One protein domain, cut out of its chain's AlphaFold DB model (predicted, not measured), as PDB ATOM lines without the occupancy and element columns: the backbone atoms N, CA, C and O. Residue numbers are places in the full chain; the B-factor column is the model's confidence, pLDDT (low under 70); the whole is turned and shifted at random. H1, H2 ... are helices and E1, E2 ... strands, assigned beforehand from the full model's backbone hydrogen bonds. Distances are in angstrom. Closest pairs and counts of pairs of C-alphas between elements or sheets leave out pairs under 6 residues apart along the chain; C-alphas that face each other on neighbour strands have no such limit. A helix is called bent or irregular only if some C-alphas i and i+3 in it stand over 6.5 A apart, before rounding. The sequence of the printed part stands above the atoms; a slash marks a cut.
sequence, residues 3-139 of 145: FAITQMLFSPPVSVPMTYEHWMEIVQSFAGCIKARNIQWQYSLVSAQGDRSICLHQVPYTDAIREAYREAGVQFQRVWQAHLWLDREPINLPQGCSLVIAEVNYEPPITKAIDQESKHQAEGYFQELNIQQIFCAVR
ATOM      1  N   PHE A   3     149.774 182.829 143.247       89.44
ATOM      2  CA  PHE A   3     149.596 182.107 142.002       89.44
ATOM      3  C   PHE A   3     150.048 182.946 140.818       89.44
ATOM      4  O   PHE A   3     149.944 184.178 140.822       89.44
ATOM      5  N   ALA A   4     150.549 182.261 139.802       92.19
ATOM      6  CA  ALA A   4     150.782 182.824 138.490       92.19
ATOM      7  C   ALA A   4     150.043 181.993 137.448       92.19
ATOM      8  O   ALA A   4     150.051 180.762 137.499       92.19
ATOM      9  N   ILE A   5     149.432 182.684 136.495       92.00
ATOM     10  CA  ILE A   5     148.865 182.073 135.299       92.00
ATOM     11  C   ILE A   5     149.809 182.370 134.143       92.00
ATOM     12  O   ILE A   5     150.296 183.493 134.008       92.00
ATOM     13  N   THR A   6     150.070 181.370 133.311       93.94
ATOM     14  CA  THR A   6     150.866 181.513 132.090       93.94
ATOM     15  C   THR A   6     150.018 181.151 130.886       93.94
ATOM     16  O   THR A   6     149.373 180.107 130.892       93.94
ATOM     17  N   GLN A   7     150.054 181.972 129.842       94.31
ATOM     18  CA  GLN A   7     149.485 181.642 128.539       94.31
ATOM     19  C   GLN A   7     150.617 181.384 127.552       94.31
ATOM     20  O   GLN A   7     151.487 182.241 127.363       94.31
ATOM     21  N   MET A   8     150.571 180.231 126.894       94.38
ATOM     22  CA  MET A   8     151.511 179.845 125.845       94.38
ATOM     23  C   MET A   8     150.750 179.661 124.534       94.38
ATOM     24  O   MET A   8     149.633 179.138 124.527       94.38
ATOM     25  N   LEU A   9     151.346 180.136 123.444       94.50
ATOM     26  CA  LEU A   9     150.867 179.951 122.078       94.50
ATOM     27  C   LEU A   9     151.951 179.203 121.311       94.50
ATOM     28  O   LEU A   9     153.129 179.530 121.452       94.50
ATOM     29  N   PHE A  10     151.548 178.220 120.517       91.62
ATOM     30  CA  PHE A  10     152.462 177.355 119.787       91.62
ATOM     31  C   PHE A  10     152.230 177.515 118.286       91.62
ATOM     32  O   PHE A  10     151.114 177.339 117.795       91.62
ATOM     33  N   SER A  11     153.286 177.875 117.561       91.25
ATOM     34  CA  SER A  11     153.280 177.941 116.103       91.25
ATOM     35  C   SER A  11     154.610 177.387 115.575       91.25
ATOM     36  O   SER A  11     155.641 178.035 115.764       91.25
ATOM     37  N   PRO A  12     154.620 176.187 114.961       92.81
ATOM     38  CA  PRO A  12     153.468 175.305 114.738       92.81
ATOM     39  C   PRO A  12     152.887 174.729 116.050       92.81
ATOM     40  O   PRO A  12     153.551 174.794 117.089       92.81
ATOM     41  N   PRO A  13     151.660 174.170 116.030       93.69
ATOM     42  CA  PRO A  13     151.125 173.435 117.172       93.69
ATOM     43  C   PRO A  13     152.051 172.294 117.596       93.69
ATOM     44  O   PRO A  13     152.663 171.638 116.753       93.69
ATOM     45  N   VAL A  14     152.140 172.037 118.902       91.81
ATOM     46  CA  VAL A  14     153.086 171.042 119.442       91.81
ATOM     47  C   VAL A  14     152.638 169.588 119.233       91.81
ATOM     48  O   VAL A  14     153.478 168.694 119.268       91.81
ATOM     49  N   SER A  15     151.334 169.342 119.051       91.56
ATOM     50  CA  SER A  15     150.748 168.047 118.662       91.56
ATOM     51  C   SER A  15     149.278 168.212 118.259       91.56
ATOM     52  O   SER A  15     148.579 169.052 118.828       91.56
ATOM     53  N   VAL A  16     148.805 167.408 117.298       89.25
ATOM     54  CA  VAL A  16     147.403 167.366 116.852       89.25
ATOM     55  C   VAL A  16     146.994 165.908 116.561       89.25
ATOM     56  O   VAL A  16     147.541 165.320 115.626       89.25
ATOM     57  N   PRO A  17     146.029 165.317 117.297       92.00
ATOM     58  CA  PRO A  17     145.377 165.878 118.478       92.00
ATOM     59  C   PRO A  17     146.334 165.929 119.674       92.00
ATOM     60  O   PRO A  17     147.168 165.045 119.861       92.00
ATOM     61  N   MET A  18     146.175 166.944 120.520       93.94
ATOM     62  CA  MET A  18     146.871 166.978 121.801       93.94
ATOM     63  C   MET A  18     146.384 165.831 122.699       93.94
ATOM     64  O   MET A  18     145.184 165.717 122.957       93.94
ATOM     65  N   THR A  19     147.316 165.027 123.214       91.94
ATOM     66  CA  THR A  19     147.042 163.976 124.204       91.94
ATOM     67  C   THR A  19     147.572 164.364 125.582       91.94
ATOM     68  O   THR A  19     148.431 165.240 125.717       91.94
ATOM     69  N   TYR A  20     147.060 163.704 126.621       90.12
ATOM     70  CA  TYR A  20     147.540 163.907 127.986       90.12
ATOM     71  C   TYR A  20     149.015 163.515 128.119       90.12
ATOM     72  O   TYR A  20     149.802 164.262 128.695       90.12
ATOM     73  N   GLU A  21     149.399 162.378 127.543       92.56
ATOM     74  CA  GLU A  21     150.754 161.832 127.613       92.56
ATOM     75  C   GLU A  21     151.761 162.797 126.982       92.56
ATOM     76  O   GLU A  21     152.747 163.160 127.620       92.56
ATOM     77  N   HIS A  22     151.456 163.305 125.783       93.75
ATOM     78  CA  HIS A  22     152.312 164.263 125.082       93.75
ATOM     79  C   HIS A  22     152.427 165.587 125.840       93.75
ATOM     80  O   HIS A  22     153.504 166.171 125.955       93.75
ATOM     81  N   TRP A  23     151.320 166.064 126.418       94.00
ATOM     82  CA  TRP A  23     151.364 167.244 127.276       94.00
ATOM     83  C   TRP A  23     152.244 167.022 128.510       94.00
ATOM     84  O   TRP A  23     153.007 167.911 128.898       94.00
ATOM     85  N   MET A  24     152.184 165.836 129.114       93.75
ATOM     86  CA  MET A  24     153.020 165.516 130.262       93.75
ATOM     87  C   MET A  24     154.503 165.431 129.904       93.75
ATOM     88  O   MET A  24     155.318 165.903 130.692       93.75
ATOM     89  N   GLU A  25     154.867 164.926 128.726       94.31
ATOM     90  CA  GLU A  25     156.254 164.962 128.236       94.31
ATOM     91  C   GLU A  25     156.777 166.401 128.131       94.31
ATOM     92  O   GLU A  25     157.868 166.712 128.621       94.31
ATOM     93  N   ILE A  26     155.959 167.307 127.585       93.38
ATOM     94  CA  ILE A  26     156.273 168.738 127.521       93.38
ATOM     95  C   ILE A  26     156.474 169.302 128.933       93.38
ATOM     96  O   ILE A  26     157.498 169.933 129.189       93.38
ATOM     97  N   VAL A  27     155.554 169.044 129.869       92.94
ATOM     98  CA  VAL A  27     155.671 169.512 131.265       92.94
ATOM     99  C   VAL A  27     156.938 168.977 131.940       92.94
ATOM    100  O   VAL A  27     157.637 169.728 132.626       92.94
ATOM    101  N   GLN A  28     157.273 167.702 131.731       94.44
ATOM    102  CA  GLN A  28     158.473 167.095 132.309       94.44
ATOM    103  C   GLN A  28     159.764 167.687 131.738       94.44
ATOM    104  O   GLN A  28     160.734 167.834 132.484       94.44
ATOM    105  N   SER A  29     159.769 168.108 130.468       94.06
ATOM    106  CA  SER A  29     160.956 168.693 129.823       94.06
ATOM    107  C   SER A  29     161.496 169.938 130.542       94.06
ATOM    108  O   SER A  29     162.702 170.173 130.544       94.06
ATOM    109  N   PHE A  30     160.632 170.703 131.223       93.56
ATOM    110  CA  PHE A  30     161.015 171.904 131.974       93.56
ATOM    111  C   PHE A  30     160.781 171.796 133.490       93.56
ATOM    112  O   PHE A  30     161.002 172.768 134.224       93.56
ATOM    113  N   ALA A  31     160.380 170.623 133.993       93.31
ATOM    114  CA  ALA A  31     160.064 170.417 135.408       93.31
ATOM    115  C   ALA A  31     161.249 170.741 136.335       93.31
ATOM    116  O   ALA A  31     161.053 171.284 137.424       93.31
ATOM    117  N   GLY A  32     162.485 170.480 135.890       95.31
ATOM    118  CA  GLY A  32     163.701 170.824 136.636       95.31
ATOM    119  C   GLY A  32     163.845 172.329 136.887       95.31
ATOM    120  O   GLY A  32     164.070 172.743 138.025       95.31
ATOM    121  N   CYS A  33     163.630 173.153 135.854       96.94
ATOM    122  CA  CYS A  33     163.746 174.615 135.938       96.94
ATOM    123  C   CYS A  33     162.677 175.233 136.850       96.94
ATOM    124  O   CYS A  33     162.949 176.197 137.573       96.94
ATOM    125  N   ILE A  34     161.469 174.661 136.833       94.75
ATOM    126  CA  ILE A  34     160.360 175.035 137.718       94.75
ATOM    127  C   ILE A  34     160.682 174.658 139.169       94.75
ATOM    128  O   ILE A  34     160.625 175.507 140.064       94.75
ATOM    129  N   LYS A  35     161.076 173.401 139.407       94.88
ATOM    130  CA  LYS A  35     161.374 172.888 140.751       94.88
ATOM    131  C   LYS A  35     162.526 173.646 141.413       94.88
ATOM    132  O   LYS A  35     162.428 173.970 142.593       94.88
ATOM    133  N   ALA A  36     163.573 173.990 140.658       96.69
ATOM    134  CA  ALA A  36     164.718 174.762 141.148       96.69
ATOM    135  C   ALA A  36     164.337 176.144 141.716       96.69
ATOM    136  O   ALA A  36     165.088 176.722 142.497       96.69
ATOM    137  N   ARG A  37     163.158 176.668 141.356       95.75
ATOM    138  CA  ARG A  37     162.647 177.976 141.794       95.75
ATOM    139  C   ARG A  37     161.498 177.882 142.796       95.75
ATOM    140  O   ARG A  37     160.809 178.875 143.019       95.75
ATOM    141  N   ASN A  38     161.289 176.714 143.409       95.38
ATOM    142  CA  ASN A  38     160.189 176.463 144.348       95.38
ATOM    143  C   ASN A  38     158.809 176.764 143.744       95.38
ATOM    144  O   ASN A  38     157.909 177.256 144.426       95.38
ATOM    145  N   ILE A  39     158.659 176.496 142.449       95.38
ATOM    146  CA  ILE A  39     157.384 176.615 141.752       95.38
ATOM    147  C   ILE A  39     156.715 175.242 141.747       95.38
ATOM    148  O   ILE A  39     157.370 174.222 141.525       95.38
ATOM    149  N   GLN A  40     155.407 175.218 141.972       92.00
ATOM    150  CA  GLN A  40     154.596 174.012 141.837       92.00
ATOM    151  C   GLN A  40     153.589 174.213 140.709       92.00
ATOM    152  O   GLN A  40     152.786 175.148 140.746       92.00
ATOM    153  N   TRP A  41     153.638 173.337 139.709       91.12
ATOM    154  CA  TRP A  41     152.600 173.251 138.690       91.12
ATOM    155  C   TRP A  41     151.327 172.680 139.318       91.12
ATOM    156  O   TRP A  41     151.384 171.642 139.973       91.12
ATOM    157  N   GLN A  42     150.206 173.377 139.142       87.00
ATOM    158  CA  GLN A  42     148.920 173.004 139.737       87.00
ATOM    159  C   GLN A  42     147.972 172.416 138.693       87.00
ATOM    160  O   GLN A  42     147.284 171.434 138.951       87.00
ATOM    161  N   TYR A  43     147.911 173.039 137.511       84.25
ATOM    162  CA  TYR A  43     146.962 172.647 136.474       84.25
ATOM    163  C   TYR A  43     147.338 173.201 135.095       84.25
ATOM    164  O   TYR A  43     148.013 174.230 134.996       84.25
ATOM    165  N   SER A  44     146.849 172.558 134.030       88.69
ATOM    166  CA  SER A  44     146.925 173.060 132.653       88.69
ATOM    167  C   SER A  44     145.614 172.848 131.903       88.69
ATOM    168  O   SER A  44     145.107 171.734 131.832       88.69
ATOM    169  N   LEU A  45     145.111 173.908 131.274       88.50
ATOM    170  CA  LEU A  45     144.116 173.836 130.209       88.50
ATOM    171  C   LEU A  45     144.858 173.879 128.877       88.50
ATOM    172  O   LEU A  45     145.565 174.846 128.594       88.50
ATOM    173  N   VAL A  46     144.712 172.838 128.064       91.38
ATOM    174  CA  VAL A  46     145.425 172.706 126.789       91.38
ATOM    175  C   VAL A  46     144.406 172.560 125.672       91.38
ATOM    176  O   VAL A  46     143.446 171.801 125.793       91.38
ATOM    177  N   SER A  47     144.596 173.314 124.593       92.75
ATOM    178  CA  SER A  47     143.771 173.200 123.392       92.75
ATOM    179  C   SER A  47     143.909 171.802 122.792       92.75
ATOM    180  O   SER A  47     145.023 171.297 122.656       92.75
ATOM    181  N   ALA A  48     142.798 171.202 122.356       90.62
ATOM    182  CA  ALA A  48     142.818 169.927 121.631       90.62
ATOM    183  C   ALA A  48     143.632 170.005 120.323       90.62
ATOM    184  O   ALA A  48     144.136 168.989 119.848       90.62
ATOM    185  N   GLN A  49     143.790 171.213 119.768       94.69
ATOM    186  CA  GLN A  49     144.623 171.496 118.596       94.69
ATOM    187  C   GLN A  49     146.100 171.735 118.949       94.69
ATOM    188  O   GLN A  49     146.882 172.035 118.059       94.69
ATOM    189  N   GLY A  50     146.491 171.675 120.228       93.75
ATOM    190  CA  GLY A  50     147.884 171.823 120.667       93.75
ATOM    191  C   GLY A  50     148.537 173.169 120.336       93.75
ATOM    192  O   GLY A  50     149.758 173.284 120.357       93.75
ATOM    193  N   ASP A  51     147.745 174.188 120.019       95.81
ATOM    194  CA  ASP A  51     148.188 175.523 119.601       95.81
ATOM    195  C   ASP A  51     148.214 176.532 120.762       95.81
ATOM    196  O   ASP A  51     148.738 177.643 120.640       95.81
ATOM    197  N   ARG A  52     147.651 176.155 121.914       94.88
ATOM    198  CA  ARG A  52     147.542 177.006 123.098       94.88
ATOM    199  C   ARG A  52     147.497 176.197 124.381       94.88
ATOM    200  O   ARG A  52     146.857 175.149 124.444       94.88
ATOM    201  N   SER A  53     148.078 176.759 125.435       94.12
ATOM    202  CA  SER A  53     147.814 176.321 126.804       94.12
ATOM    203  C   SER A  53     147.708 177.493 127.776       94.12
ATOM    204  O   SER A  53     148.254 178.578 127.544       94.12
ATOM    205  N   ILE A  54     146.978 177.261 128.863       92.25
ATOM    206  CA  ILE A  54     146.925 178.120 130.039       92.25
ATOM    207  C   ILE A  54     147.289 177.257 131.242       92.25
ATOM    208  O   ILE A  54     146.600 176.281 131.530       92.25
ATOM    209  N   CYS A  55     148.361 177.607 131.946       91.12
ATOM    210  CA  CYS A  55     148.826 176.862 133.113       91.12
ATOM    211  C   CYS A  55     148.703 177.702 134.375       91.12
ATOM    212  O   CYS A  55     148.925 178.914 134.351       91.12
ATOM    213  N   LEU A  56     148.393 177.029 135.475       89.56
ATOM    214  CA  LEU A  56     148.392 177.585 136.815       89.56
ATOM    215  C   LEU A  56     149.605 177.063 137.582       89.56
ATOM    216  O   LEU A  56     149.863 175.858 137.627       89.56
ATOM    217  N   HIS A  57     150.293 177.985 138.245       91.81
ATOM    218  CA  HIS A  57     151.451 177.694 139.076       91.81
ATOM    219  C   HIS A  57     151.298 178.351 140.439       91.81
ATOM    220  O   HIS A  57     150.947 179.529 140.531       91.81
ATOM    221  N   GLN A  58     151.634 177.623 141.494       91.25
ATOM    222  CA  GLN A  58     151.956 178.223 142.780       91.25
ATOM    223  C   GLN A  58     153.410 178.687 142.731       91.25
ATOM    224  O   GLN A  58     154.310 177.910 142.416       91.25
ATOM    225  N   VAL A  59     153.632 179.966 143.022       93.69
ATOM    226  CA  VAL A  59     154.935 180.620 142.855       93.69
ATOM    227  C   VAL A  59     155.330 181.383 144.121       93.69
ATOM    228  O   VAL A  59     154.456 181.908 144.815       93.69
ATOM    229  N   PRO A  60     156.632 181.537 144.417       94.00
ATOM    230  CA  PRO A  60     157.077 182.451 145.474       94.00
ATOM    231  C   PRO A  60     156.823 183.924 145.090       94.00
ATOM    232  O   PRO A  60     156.447 184.759 145.921       94.00
ATOM    233  N   TYR A  61     156.984 184.244 143.806       92.38
ATOM    234  CA  TYR A  61     156.682 185.530 143.178       92.38
ATOM    235  C   TYR A  61     156.497 185.326 141.665       92.38
ATOM    236  O   TYR A  61     157.011 184.367 141.093       92.38
ATOM    237  N   THR A  62     155.750 186.211 141.004       92.19
ATOM    238  CA  THR A  62     155.300 186.023 139.610       92.19
ATOM    239  C   THR A  62     156.438 186.014 138.582       92.19
ATOM    240  O   THR A  62     156.301 185.404 137.524       92.19
ATOM    241  N   ASP A  63     157.578 186.652 138.851       95.00
ATOM    242  CA  ASP A  63     158.727 186.619 137.930       95.00
ATOM    243  C   ASP A  63     159.499 185.293 137.957       95.00
ATOM    244  O   ASP A  63     160.108 184.939 136.948       95.00
ATOM    245  N   ALA A  64     159.368 184.490 139.019       96.25
ATOM    246  CA  ALA A  64     160.050 183.201 139.124       96.25
ATOM    247  C   ALA A  64     159.694 182.259 137.958       96.25
ATOM    248  O   ALA A  64     160.569 181.596 137.404       96.25
ATOM    249  N   ILE A  65     158.424 182.223 137.530       96.44
ATOM    250  CA  ILE A  65     158.009 181.380 136.393       96.44
ATOM    251  C   ILE A  65     158.532 181.916 135.056       96.44
ATOM    252  O   ILE A  65     158.879 181.132 134.178       96.44
ATOM    253  N   ARG A  66     158.678 183.241 134.909       96.75
ATOM    254  CA  ARG A  66     159.277 183.840 133.703       96.75
ATOM    255  C   ARG A  66     160.748 183.466 133.586       96.75
ATOM    256  O   ARG A  66     161.238 183.200 132.494       96.75
ATOM    257  N   GLU A  67     161.463 183.458 134.705       96.88
ATOM    258  CA  GLU A  67     162.852 183.007 134.763       96.88
ATOM    259  C   GLU A  67     162.981 181.512 134.476       96.88
ATOM    260  O   GLU A  67     163.798 181.146 133.636       96.88
ATOM    261  N   ALA A  68     162.138 180.676 135.096       96.88
ATOM    262  CA  ALA A  68     162.112 179.235 134.844       96.88
ATOM    263  C   ALA A  68     161.899 178.923 133.357       96.88
ATOM    264  O   ALA A  68     162.630 178.121 132.783       96.88
ATOM    265  N   TYR A  69     160.919 179.577 132.728       95.88
ATOM    266  CA  TYR A  69     160.616 179.382 131.312       95.88
ATOM    267  C   TYR A  69     161.739 179.868 130.400       95.88
ATOM    268  O   TYR A  69     162.097 179.155 129.469       95.88
ATOM    269  N   ARG A  70     162.354 181.023 130.688       96.00
ATOM    270  CA  ARG A  70     163.505 181.506 129.906       96.00
ATOM    271  C   ARG A  70     164.696 180.553 129.978       96.00
ATOM    272  O   ARG A  70     165.296 180.290 128.944       96.00
ATOM    273  N   GLU A  71     165.019 180.033 131.161       96.44
ATOM    274  CA  GLU A  71     166.111 179.062 131.322       96.44
ATOM    275  C   GLU A  71     165.819 177.749 130.587       96.44
ATOM    276  O   GLU A  71     166.697 177.205 129.925       96.44
ATOM    277  N   ALA A  72     164.570 177.286 130.633       94.62
ATOM    278  CA  ALA A  72     164.133 176.082 129.933       94.62
ATOM    279  C   ALA A  72     163.932 176.271 128.415       94.62
ATOM    280  O   ALA A  72     163.564 175.320 127.731       94.62
ATOM    281  N   GLY A  73     164.099 177.487 127.878       94.00
ATOM    282  CA  GLY A  73     163.796 177.795 126.476       94.00
ATOM    283  C   GLY A  73     162.303 177.726 126.119       94.00
ATOM    284  O   GLY A  73     161.952 177.664 124.942       94.00
ATOM    285  N   VAL A  74     161.413 177.746 127.113       92.62
ATOM    286  CA  VAL A  74     159.957 177.702 126.933       92.62
ATOM    287  C   VAL A  74     159.441 179.093 126.579       92.62
ATOM    288  O   VAL A  74     159.627 180.060 127.322       92.62
ATOM    289  N   GLN A  75     158.745 179.200 125.449       90.50
ATOM    290  CA  GLN A  75     158.103 180.444 125.043       90.50
ATOM    291  C   GLN A  75     156.760 180.633 125.750       90.50
ATOM    292  O   GLN A  75     155.955 179.711 125.864       90.50
ATOM    293  N   PHE A  76     156.489 181.862 126.185       93.19
ATOM    294  CA  PHE A  76     155.202 182.254 126.744       93.19
ATOM    295  C   PHE A  76     154.750 183.579 126.143       93.19
ATOM    296  O   PHE A  76     155.556 184.470 125.879       93.19
ATOM    297  N   GLN A  77     153.441 183.725 125.963       95.00
ATOM    298  CA  GLN A  77     152.848 184.955 125.453       95.00
ATOM    299  C   GLN A  77     152.599 185.953 126.583       95.00
ATOM    300  O   GLN A  77     152.809 187.156 126.415       95.00
ATOM    301  N   ARG A  78     152.108 185.463 127.727       92.62
ATOM    302  CA  ARG A  78     151.769 186.284 128.891       92.62
ATOM    303  C   ARG A  78     151.942 185.496 130.183       92.62
ATOM    304  O   ARG A  78     151.752 184.281 130.218       92.62
ATOM    305  N   VAL A  79     152.272 186.225 131.242       92.94
ATOM    306  CA  VAL A  79     152.275 185.738 132.620       92.94
ATOM    307  C   VAL A  79     151.618 186.799 133.479       92.94
ATOM    308  O   VAL A  79     151.966 187.978 133.364       92.94
ATOM    309  N   TRP A  80     150.717 186.379 134.357       88.94
ATOM    310  CA  TRP A  80     149.988 187.266 135.254       88.94
ATOM    311  C   TRP A  80     149.989 186.716 136.667       88.94
ATOM    312  O   TRP A  80     150.005 185.503 136.870       88.94
ATOM    313  N   GLN A  81     149.936 187.616 137.643       88.38
ATOM    314  CA  GLN A  81     149.601 187.238 139.005       88.38
ATOM    315  C   GLN A  81     148.115 186.873 139.068       88.38
ATOM    316  O   GLN A  81     147.278 187.547 138.469       88.38
ATOM    317  N   ALA A  82     147.803 185.813 139.802       85.06
ATOM    318  CA  ALA A  82     146.442 185.366 140.033       85.06
ATOM    319  C   ALA A  82     146.170 185.220 141.527       85.06
ATOM    320  O   ALA A  82     147.074 184.973 142.337       85.06
ATOM    321  N   HIS A  83     144.897 185.359 141.865       77.38
ATOM    322  CA  HIS A  83     144.377 185.087 143.190       77.38
ATOM    323  C   HIS A  83     143.317 183.998 143.084       77.38
ATOM    324  O   HIS A  83     142.573 183.915 142.101       77.38
ATOM    325  N   LEU A  84     143.264 183.162 144.112       76.12
ATOM    326  CA  LEU A  84     142.121 182.295 144.320       76.12
ATOM    327  C   LEU A  84     140.891 183.177 144.517       76.12
ATOM    328  O   LEU A  84     140.929 184.124 145.307       76.12
ATOM    329  N   TRP A  85     139.838 182.909 143.745       74.81
ATOM    330  CA  TRP A  85     138.594 183.655 143.903       74.81
ATOM    331  C   TRP A  85     137.724 183.056 145.007       74.81
ATOM    332  O   TRP A  85     137.071 183.792 145.737       74.81
ATOM    333  N   LEU A  86     137.811 181.737 145.176       71.19
ATOM    334  CA  LEU A  86     137.288 180.996 146.317       71.19
ATOM    335  C   LEU A  86     138.457 180.666 147.251       71.19
ATOM    336  O   LEU A  86     139.450 180.128 146.768       71.19
ATOM    337  N   ASP A  87     138.340 180.926 148.557       68.00
ATOM    338  CA  ASP A  87     139.350 180.569 149.579       68.00
ATOM    339  C   ASP A  87     139.376 179.048 149.841       68.00
ATOM    340  O   ASP A  87     139.179 178.550 150.947       68.00
ATOM    341  N   ARG A  88     139.594 178.276 148.778       68.12
ATOM    342  CA  ARG A  88     139.797 176.832 148.796       68.12
ATOM    343  C   ARG A  88     141.164 176.583 148.199       68.12
ATOM    344  O   ARG A  88     141.447 177.055 147.097       68.12
ATOM    345  N   GLU A  89     142.021 175.875 148.926       64.19
ATOM    346  CA  GLU A  89     143.306 175.494 148.352       64.19
ATOM    347  C   GLU A  89     143.073 174.695 147.069       64.19
ATOM    348  O   GLU A  89     142.108 173.921 146.999       64.19
ATOM    349  N   PRO A  90     143.933 174.870 146.050       60.84
ATOM    350  CA  PRO A  90     143.886 174.010 144.899       60.84
ATOM    351  C   PRO A  90     144.191 172.595 145.386       60.84
ATOM    352  O   PRO A  90     145.337 172.235 145.632       60.84
ATOM    353  N   ILE A  91     143.156 171.777 145.567       59.69
ATOM    354  CA  ILE A  91     143.328 170.328 145.574       59.69
ATOM    355  C   ILE A  91     144.003 170.013 144.239       59.69
ATOM    356  O   ILE A  91     143.616 170.629 143.243       59.69
ATOM    357  N   ASN A  92     144.980 169.098 144.211       60.56
ATOM    358  CA  ASN A  92     145.454 168.477 142.970       60.56
ATOM    359  C   ASN A  92     144.218 168.030 142.189       60.56
ATOM    360  O   ASN A  92     143.640 166.990 142.511       60.56
ATOM    361  N   LEU A  93     143.746 168.870 141.265       62.03
ATOM    362  CA  LEU A  93     142.440 168.684 140.660       62.03
ATOM    363  C   LEU A  93     142.522 167.382 139.874       62.03
ATOM    364  O   LEU A  93     143.363 167.291 138.972       62.03
ATOM    365  N   PRO A  94     141.697 166.373 140.204       59.03
ATOM    366  CA  PRO A  94     141.668 165.152 139.427       59.03
ATOM    367  C   PRO A  94     141.434 165.476 137.954       59.03
ATOM    368  O   PRO A  94     140.734 166.433 137.600       59.03
ATOM    369  N   GLN A  95     142.012 164.659 137.081       62.75
ATOM    370  CA  GLN A  95     141.735 164.736 135.656       62.75
ATOM    371  C   GLN A  95     140.215 164.660 135.426       62.75
ATOM    372  O   GLN A  95     139.534 163.818 136.010       62.75
ATOM    373  N   GLY A  96     139.678 165.564 134.604       63.00
ATOM    374  CA  GLY A  96     138.238 165.662 134.341       63.00
ATOM    375  C   GLY A  96     137.470 166.640 135.240       63.00
ATOM    376  O   GLY A  96     136.304 166.907 134.961       63.00
ATOM    377  N   CYS A  97     138.094 167.235 136.264       65.56
ATOM    378  CA  CYS A  97     137.486 168.362 136.969       65.56
ATOM    379  C   CYS A  97     137.482 169.626 136.100       65.56
ATOM    380  O   CYS A  97     138.508 170.002 135.530       65.56
ATOM    381  N   SER A  98     136.336 170.307 136.053       65.31
ATOM    382  CA  SER A  98     136.189 171.599 135.386       65.31
ATOM    383  C   SER A  98     136.972 172.676 136.131       65.31
ATOM    384  O   SER A  98     136.664 172.997 137.282       65.31
ATOM    385  N   LEU A  99     137.965 173.257 135.459       69.25
ATOM    386  CA  LEU A  99     138.638 174.476 135.891       69.25
ATOM    387  C   LEU A  99     138.119 175.653 135.069       69.25
ATOM    388  O   LEU A  99     138.209 175.635 133.840       69.25
ATOM    389  N   VAL A 100     137.654 176.703 135.745       73.50
ATOM    390  CA  VAL A 100     137.351 177.980 135.093       73.50
ATOM    391  C   VAL A 100     138.438 178.988 135.440       73.50
ATOM    392  O   VAL A 100     138.738 179.238 136.609       73.50
ATOM    393  N   ILE A 101     139.030 179.580 134.406       73.75
ATOM    394  CA  ILE A 101     139.906 180.741 134.540       73.75
ATOM    395  C   ILE A 101     139.138 181.940 134.003       73.75
ATOM    396  O   ILE A 101     138.811 181.985 132.817       73.75
ATOM    397  N   ALA A 102     138.860 182.900 134.879       73.94
ATOM    398  CA  ALA A 102     138.243 184.162 134.506       73.94
ATOM    399  C   ALA A 102     139.315 185.257 134.500       73.94
ATOM    400  O   ALA A 102     139.943 185.544 135.523       73.94
ATOM    401  N   GLU A 103     139.535 185.872 133.338       74.25
ATOM    402  CA  GLU A 103     140.200 187.171 133.276       74.25
ATOM    403  C   GLU A 103     139.120 188.236 133.444       74.25
ATOM    404  O   GLU A 103     138.221 188.349 132.608       74.25
ATOM    405  N   VAL A 104     139.191 188.996 134.537       73.56
ATOM    406  CA  VAL A 104     138.211 190.044 134.827       73.56
ATOM    407  C   VAL A 104     138.894 191.402 134.738       73.56
ATOM    408  O   VAL A 104     139.863 191.688 135.448       73.56
ATOM    409  N   ASN A 105     138.376 192.241 133.843       74.25
ATOM    410  CA  ASN A 105     138.800 193.623 133.673       74.25
ATOM    411  C   ASN A 105     137.698 194.537 134.212       74.25
ATOM    412  O   ASN A 105     136.589 194.549 133.683       74.25
ATOM    413  N   TYR A 106     138.005 195.284 135.271       70.25
ATOM    414  CA  TYR A 106     137.085 196.245 135.873       70.25
ATOM    415  C   TYR A 106     137.352 197.643 135.325       70.25
ATOM    416  O   TYR A 106     138.391 198.242 135.619       70.25
ATOM    417  N   GLU A 107     136.405 198.156 134.547       76.81
ATOM    418  CA  GLU A 107     136.425 199.523 134.041       76.81
ATOM    419  C   GLU A 107     135.064 200.192 134.306       76.81
ATOM    420  O   GLU A 107     134.072 199.818 133.676       76.81
ATOM    421  N   PRO A 108     134.982 201.143 135.263       83.25
ATOM    422  CA  PRO A 108     136.066 201.655 136.116       83.25
ATOM    423  C   PRO A 108     136.551 200.630 137.167       83.25
ATOM    424  O   PRO A 108     135.842 199.663 137.457       83.25
ATOM    425  N   PRO A 109     137.739 200.826 137.778       79.94
ATOM    426  CA  PRO A 109     138.219 199.943 138.838       79.94
ATOM    427  C   PRO A 109     137.237 199.873 140.013       79.94
ATOM    428  O   PRO A 109     136.722 200.897 140.466       79.94
ATOM    429  N   ILE A 110     137.017 198.670 140.541       79.25
ATOM    430  CA  ILE A 110     136.113 198.444 141.673       79.25
ATOM    431  C   ILE A 110     136.830 198.547 143.023       79.25
ATOM    432  O   ILE A 110     138.055 198.429 143.119       79.25
ATOM    433  N   THR A 111     136.047 198.756 144.082       82.88
ATOM    434  CA  THR A 111     136.536 198.711 145.465       82.88
ATOM    435  C   THR A 111     136.604 197.274 145.982       82.88
ATOM    436  O   THR A 111     135.949 196.373 145.457       82.88
ATOM    437  N   LYS A 112     137.347 197.062 147.075       79.31
ATOM    438  CA  LYS A 112     137.414 195.763 147.764       79.31
ATOM    439  C   LYS A 112     136.033 195.249 148.198       79.31
ATOM    440  O   LYS A 112     135.786 194.057 148.093       79.31
ATOM    441  N   ALA A 113     135.143 196.134 148.649       83.06
ATOM    442  CA  ALA A 113     133.791 195.752 149.061       83.06
ATOM    443  C   ALA A 113     132.972 195.194 147.883       83.06
ATOM    444  O   ALA A 113     132.326 194.164 148.023       83.06
ATOM    445  N   ILE A 114     133.063 195.827 146.707       82.69
ATOM    446  CA  ILE A 114     132.388 195.357 145.488       82.69
ATOM    447  C   ILE A 114     132.981 194.020 145.011       82.69
ATOM    448  O   ILE A 114     132.233 193.134 144.603       82.69
ATOM    449  N   ASP A 115     134.306 193.844 145.088       80.12
ATOM    450  CA  ASP A 115     134.970 192.569 144.754       80.12
ATOM    451  C   ASP A 115     134.502 191.435 145.679       80.12
ATOM    452  O   ASP A 115     134.191 190.338 145.219       80.12
ATOM    453  N   GLN A 116     134.404 191.702 146.983       80.62
ATOM    454  CA  GLN A 116     133.947 190.722 147.973       80.62
ATOM    455  C   GLN A 116     132.469 190.352 147.796       80.62
ATOM    456  O   GLN A 116     132.137 189.170 147.837       80.62
ATOM    457  N   GLU A 117     131.602 191.332 147.541       82.75
ATOM    458  CA  GLU A 117     130.182 191.082 147.276       82.75
ATOM    459  C   GLU A 117     129.989 190.266 145.988       82.75
ATOM    460  O   GLU A 117     129.244 189.289 145.970       82.75
ATOM    461  N   SER A 118     130.734 190.598 144.926       78.81
ATOM    462  CA  SER A 118     130.680 189.852 143.660       78.81
ATOM    463  C   SER A 118     131.081 188.387 143.844       78.81
ATOM    464  O   SER A 118     130.458 187.506 143.257       78.81
ATOM    465  N   LYS A 119     132.095 188.112 144.678       78.81
ATOM    466  CA  LYS A 119     132.493 186.739 145.034       78.81
ATOM    467  C   LYS A 119     131.366 185.989 145.720       78.81
ATOM    468  O   LYS A 119     131.058 184.874 145.314       78.81
ATOM    469  N   HIS A 120     130.743 186.613 146.718       80.06
ATOM    470  CA  HIS A 120     129.668 185.991 147.481       80.06
ATOM    471  C   HIS A 120     128.464 185.639 146.598       80.06
ATOM    472  O   HIS A 120     127.931 184.536 146.684       80.06
ATOM    473  N   GLN A 121     128.082 186.535 145.684       79.69
ATOM    474  CA  GLN A 121     127.004 186.262 144.728       79.69
ATOM    475  C   GLN A 121     127.381 185.156 143.735       79.69
ATOM    476  O   GLN A 121     126.562 184.295 143.413       79.69
ATOM    477  N   ALA A 122     128.627 185.154 143.259       77.62
ATOM    478  CA  ALA A 122     129.090 184.189 142.273       77.62
ATOM    479  C   ALA A 122     129.204 182.757 142.831       77.62
ATOM    480  O   ALA A 122     128.982 181.793 142.097       77.62
ATOM    481  N   GLU A 123     129.480 182.606 144.131       76.44
ATOM    482  CA  GLU A 123     129.568 181.305 144.811       76.44
ATOM    483  C   GLU A 123     128.329 180.423 144.610       76.44
ATOM    484  O   GLU A 123     128.483 179.216 144.413       76.44
ATOM    485  N   GLY A 124     127.123 181.004 144.607       76.88
ATOM    486  CA  GLY A 124     125.882 180.261 144.363       76.88
ATOM    487  C   GLY A 124     125.843 179.637 142.966       76.88
ATOM    488  O   GLY A 124     125.633 178.432 142.826       76.88
ATOM    489  N   TYR A 125     126.159 180.425 141.934       78.94
ATOM    490  CA  TYR A 125     126.199 179.940 140.550       78.94
ATOM    491  C   TYR A 125     127.257 178.855 140.342       78.94
ATOM    492  O   TYR A 125     127.045 177.894 139.602       78.94
ATOM    493  N   PHE A 126     128.411 178.979 140.997       77.56
ATOM    494  CA  PHE A 126     129.484 177.994 140.861       77.56
ATOM    495  C   PHE A 126     129.118 176.641 141.468       77.56
ATOM    496  O   PHE A 126     129.480 175.609 140.900       77.56
ATOM    497  N   GLN A 127     128.365 176.637 142.571       75.56
ATOM    498  CA  GLN A 127     127.832 175.406 143.155       75.56
ATOM    499  C   GLN A 127     126.846 174.718 142.206       75.56
ATOM    500  O   GLN A 127     126.982 173.519 141.964       75.56
ATOM    501  N   GLU A 128     125.912 175.470 141.618       80.25
ATOM    502  CA  GLU A 128     124.935 174.934 140.657       80.25
ATOM    503  C   GLU A 128     125.601 174.332 139.411       80.25
ATOM    504  O   GLU A 128     125.174 173.293 138.909       80.25
ATOM    505  N   LEU A 129     126.684 174.951 138.935       78.56
ATOM    506  CA  LEU A 129     127.440 174.499 137.763       78.56
ATOM    507  C   LEU A 129     128.496 173.430 138.085       78.56
ATOM    508  O   LEU A 129     129.246 173.028 137.192       78.56
ATOM    509  N   ASN A 130     128.578 172.974 139.339       74.62
ATOM    510  CA  ASN A 130     129.579 172.016 139.811       74.62
ATOM    511  C   ASN A 130     131.031 172.464 139.521       74.62
ATOM    512  O   ASN A 130     131.919 171.647 139.252       74.62
ATOM    513  N   ILE A 131     131.285 173.775 139.550       74.88
ATOM    514  CA  ILE A 131     132.623 174.334 139.356       74.88
ATOM    515  C   ILE A 131     133.394 174.197 140.667       74.88
ATOM    516  O   ILE A 131     133.059 174.805 141.682       74.88
ATOM    517  N   GLN A 132     134.450 173.390 140.636       69.88
ATOM    518  CA  GLN A 132     135.204 173.027 141.837       69.88
ATOM    519  C   GLN A 132     136.238 174.090 142.229       69.88
ATOM    520  O   GLN A 132     136.521 174.263 143.415       69.88
ATOM    521  N   GLN A 133     136.804 174.803 141.248       73.19
ATOM    522  CA  GLN A 133     137.812 175.844 141.467       73.19
ATOM    523  C   GLN A 133     137.733 176.945 140.415       73.19
ATOM    524  O   GLN A 133     137.479 176.683 139.236       73.19
ATOM    525  N   ILE A 134     138.009 178.178 140.853       74.88
ATOM    526  CA  ILE A 134     138.061 179.355 139.988       74.88
ATOM    527  C   ILE A 134     139.237 180.228 140.370       74.88
ATOM    528  O   ILE A 134     139.406 180.629 141.527       74.88
ATOM    529  N   PHE A 135     140.024 180.552 139.354       75.69
ATOM    530  CA  PHE A 135     141.139 181.471 139.473       75.69
ATOM    531  C   PHE A 135     140.788 182.753 138.750       75.69
ATOM    532  O   PHE A 135     140.335 182.730 137.601       75.69
ATOM    533  N   CYS A 136     141.022 183.864 139.437       71.50
ATOM    534  CA  CYS A 136     140.837 185.180 138.868       71.50
ATOM    535  C   CYS A 136     142.209 185.807 138.614       71.50
ATOM    536  O   CYS A 136     143.023 185.981 139.532       71.50
ATOM    537  N   ALA A 137     142.470 186.127 137.348       71.69
ATOM    538  CA  ALA A 137     143.542 187.037 136.975       71.69
ATOM    539  C   ALA A 137     142.936 188.437 136.897       71.69
ATOM    540  O   ALA A 137     142.131 188.713 136.005       71.69
ATOM    541  N   VAL A 138     143.305 189.310 137.836       65.62
ATOM    542  CA  VAL A 138     142.786 190.679 137.871       65.62
ATOM    543  C   VAL A 138     143.856 191.646 137.405       65.62
ATOM    544  O   VAL A 138     144.970 191.662 137.929       65.62
ATOM    545  N   ARG A 139     143.507 192.463 136.411       57.41
ATOM    546  CA  ARG A 139     144.434 193.420 135.800       57.41
ATOM    547  C   ARG A 139     144.417 194.798 136.475       57.41
ATOM    548  O   ARG A 139     145.409 195.512 136.367       57.41
TER     549      ARG A 139
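This is residues 3 to 139 of the 145 residues of an uncharacterized protein of Nostoc carneum NIES-2107 (UniProt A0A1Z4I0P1). One sheet of six strands curls like part of a barrel and folds back on itself, its leaf of E2, E3 and E1 facing E6 and E5, with E4 as the hinge. H1 and H2 cover the outside of the three-strand leaf; H3 lies beyond E5 and E6, at the other end of the longest axis. The printed part has 137 residues, with three named helices and six named strands in the order E1 H1 E2 E3 H2 E4 E5 H3 E6; the mixed sheet runs E2 E3 E1 E4 E6 E5. The class is mixed, and the whole is compact, with a radius of gyration of the C-alphas of 15.8 A and spans of 42 by 29 by 27 A.

In the strongly twisted sheet, E1, residues 3 to 9, is antiparallel to E3, residues 52 to 58, with N 6 and O 55 2.9 A apart. H1, residues 20 to 35, is on the sheet, over E2, residues 40 to 46, at a height of 8.8 A over the sheet. E2 and E3 form a hairpin, with N 45 and O 54 2.8 A apart. H2, residues 62 to 71, is on the same face as H1, 8.0 A over the sheet. H1 touches H2 with residues 30 to 34 alone, about perpendicular at 76 degrees; their closest C-alphas are those of Cys 33 and Ala 68, 5.0 A apart. E1, H1, E2 and E3, H2, E4 are split strand-helix-strand units, each with another strand between its two parallel strands and a right-handed crossover; E4 is residues 78 to 84. Its pairing is staggered: residues 78 to 82 pair with E1, N 5 and O 80 being 2.9 A apart, and residues 83 to 84 with E6, residues 133 to 138, N 83 and O 136 being 3.1 A apart. E5, residues 99 to 104, is parallel to E6, with N 102 and O 135 3.1 A apart. With H3, residues 112 to 128, they form a strand-helix-strand unit of parallel neighbours, its crossover right-handed. H3 is only just not on the sheet, with 4 pairs of C-alphas within 10 A. O i to N i+4 pairs are within hydrogen-bond range in 9 of 12 cases in H1, 5 of 6 in H2 and 11 of 13 in H3.

E1 begins at C-alpha 3 (149.596, 182.107, 142.002) and is 20.1 A long. H1, 20.9 A, is irregular, C-alphas 29 and 32 being 7.6 A apart. E2 is 17.7 A, E3 20.2 A, H2 15.3 A, E4 18.6 A and E5 15.6 A. H3, 25.3 A, has a kink of 26 degrees near residue 121. E6, 16.1 A, ends at C-alpha 138 (142.786, 190.679, 137.871).

The two C-alphas farthest apart, those of Val 16 and Ala 113, are 45.0 A apart. The printed part has no cut, and the long link is E4 to E5, residues 85 to 98. Mean pLDDT of the printed part is 84.8; residues 87 to 99, 132 and 138 to 139 are under 70.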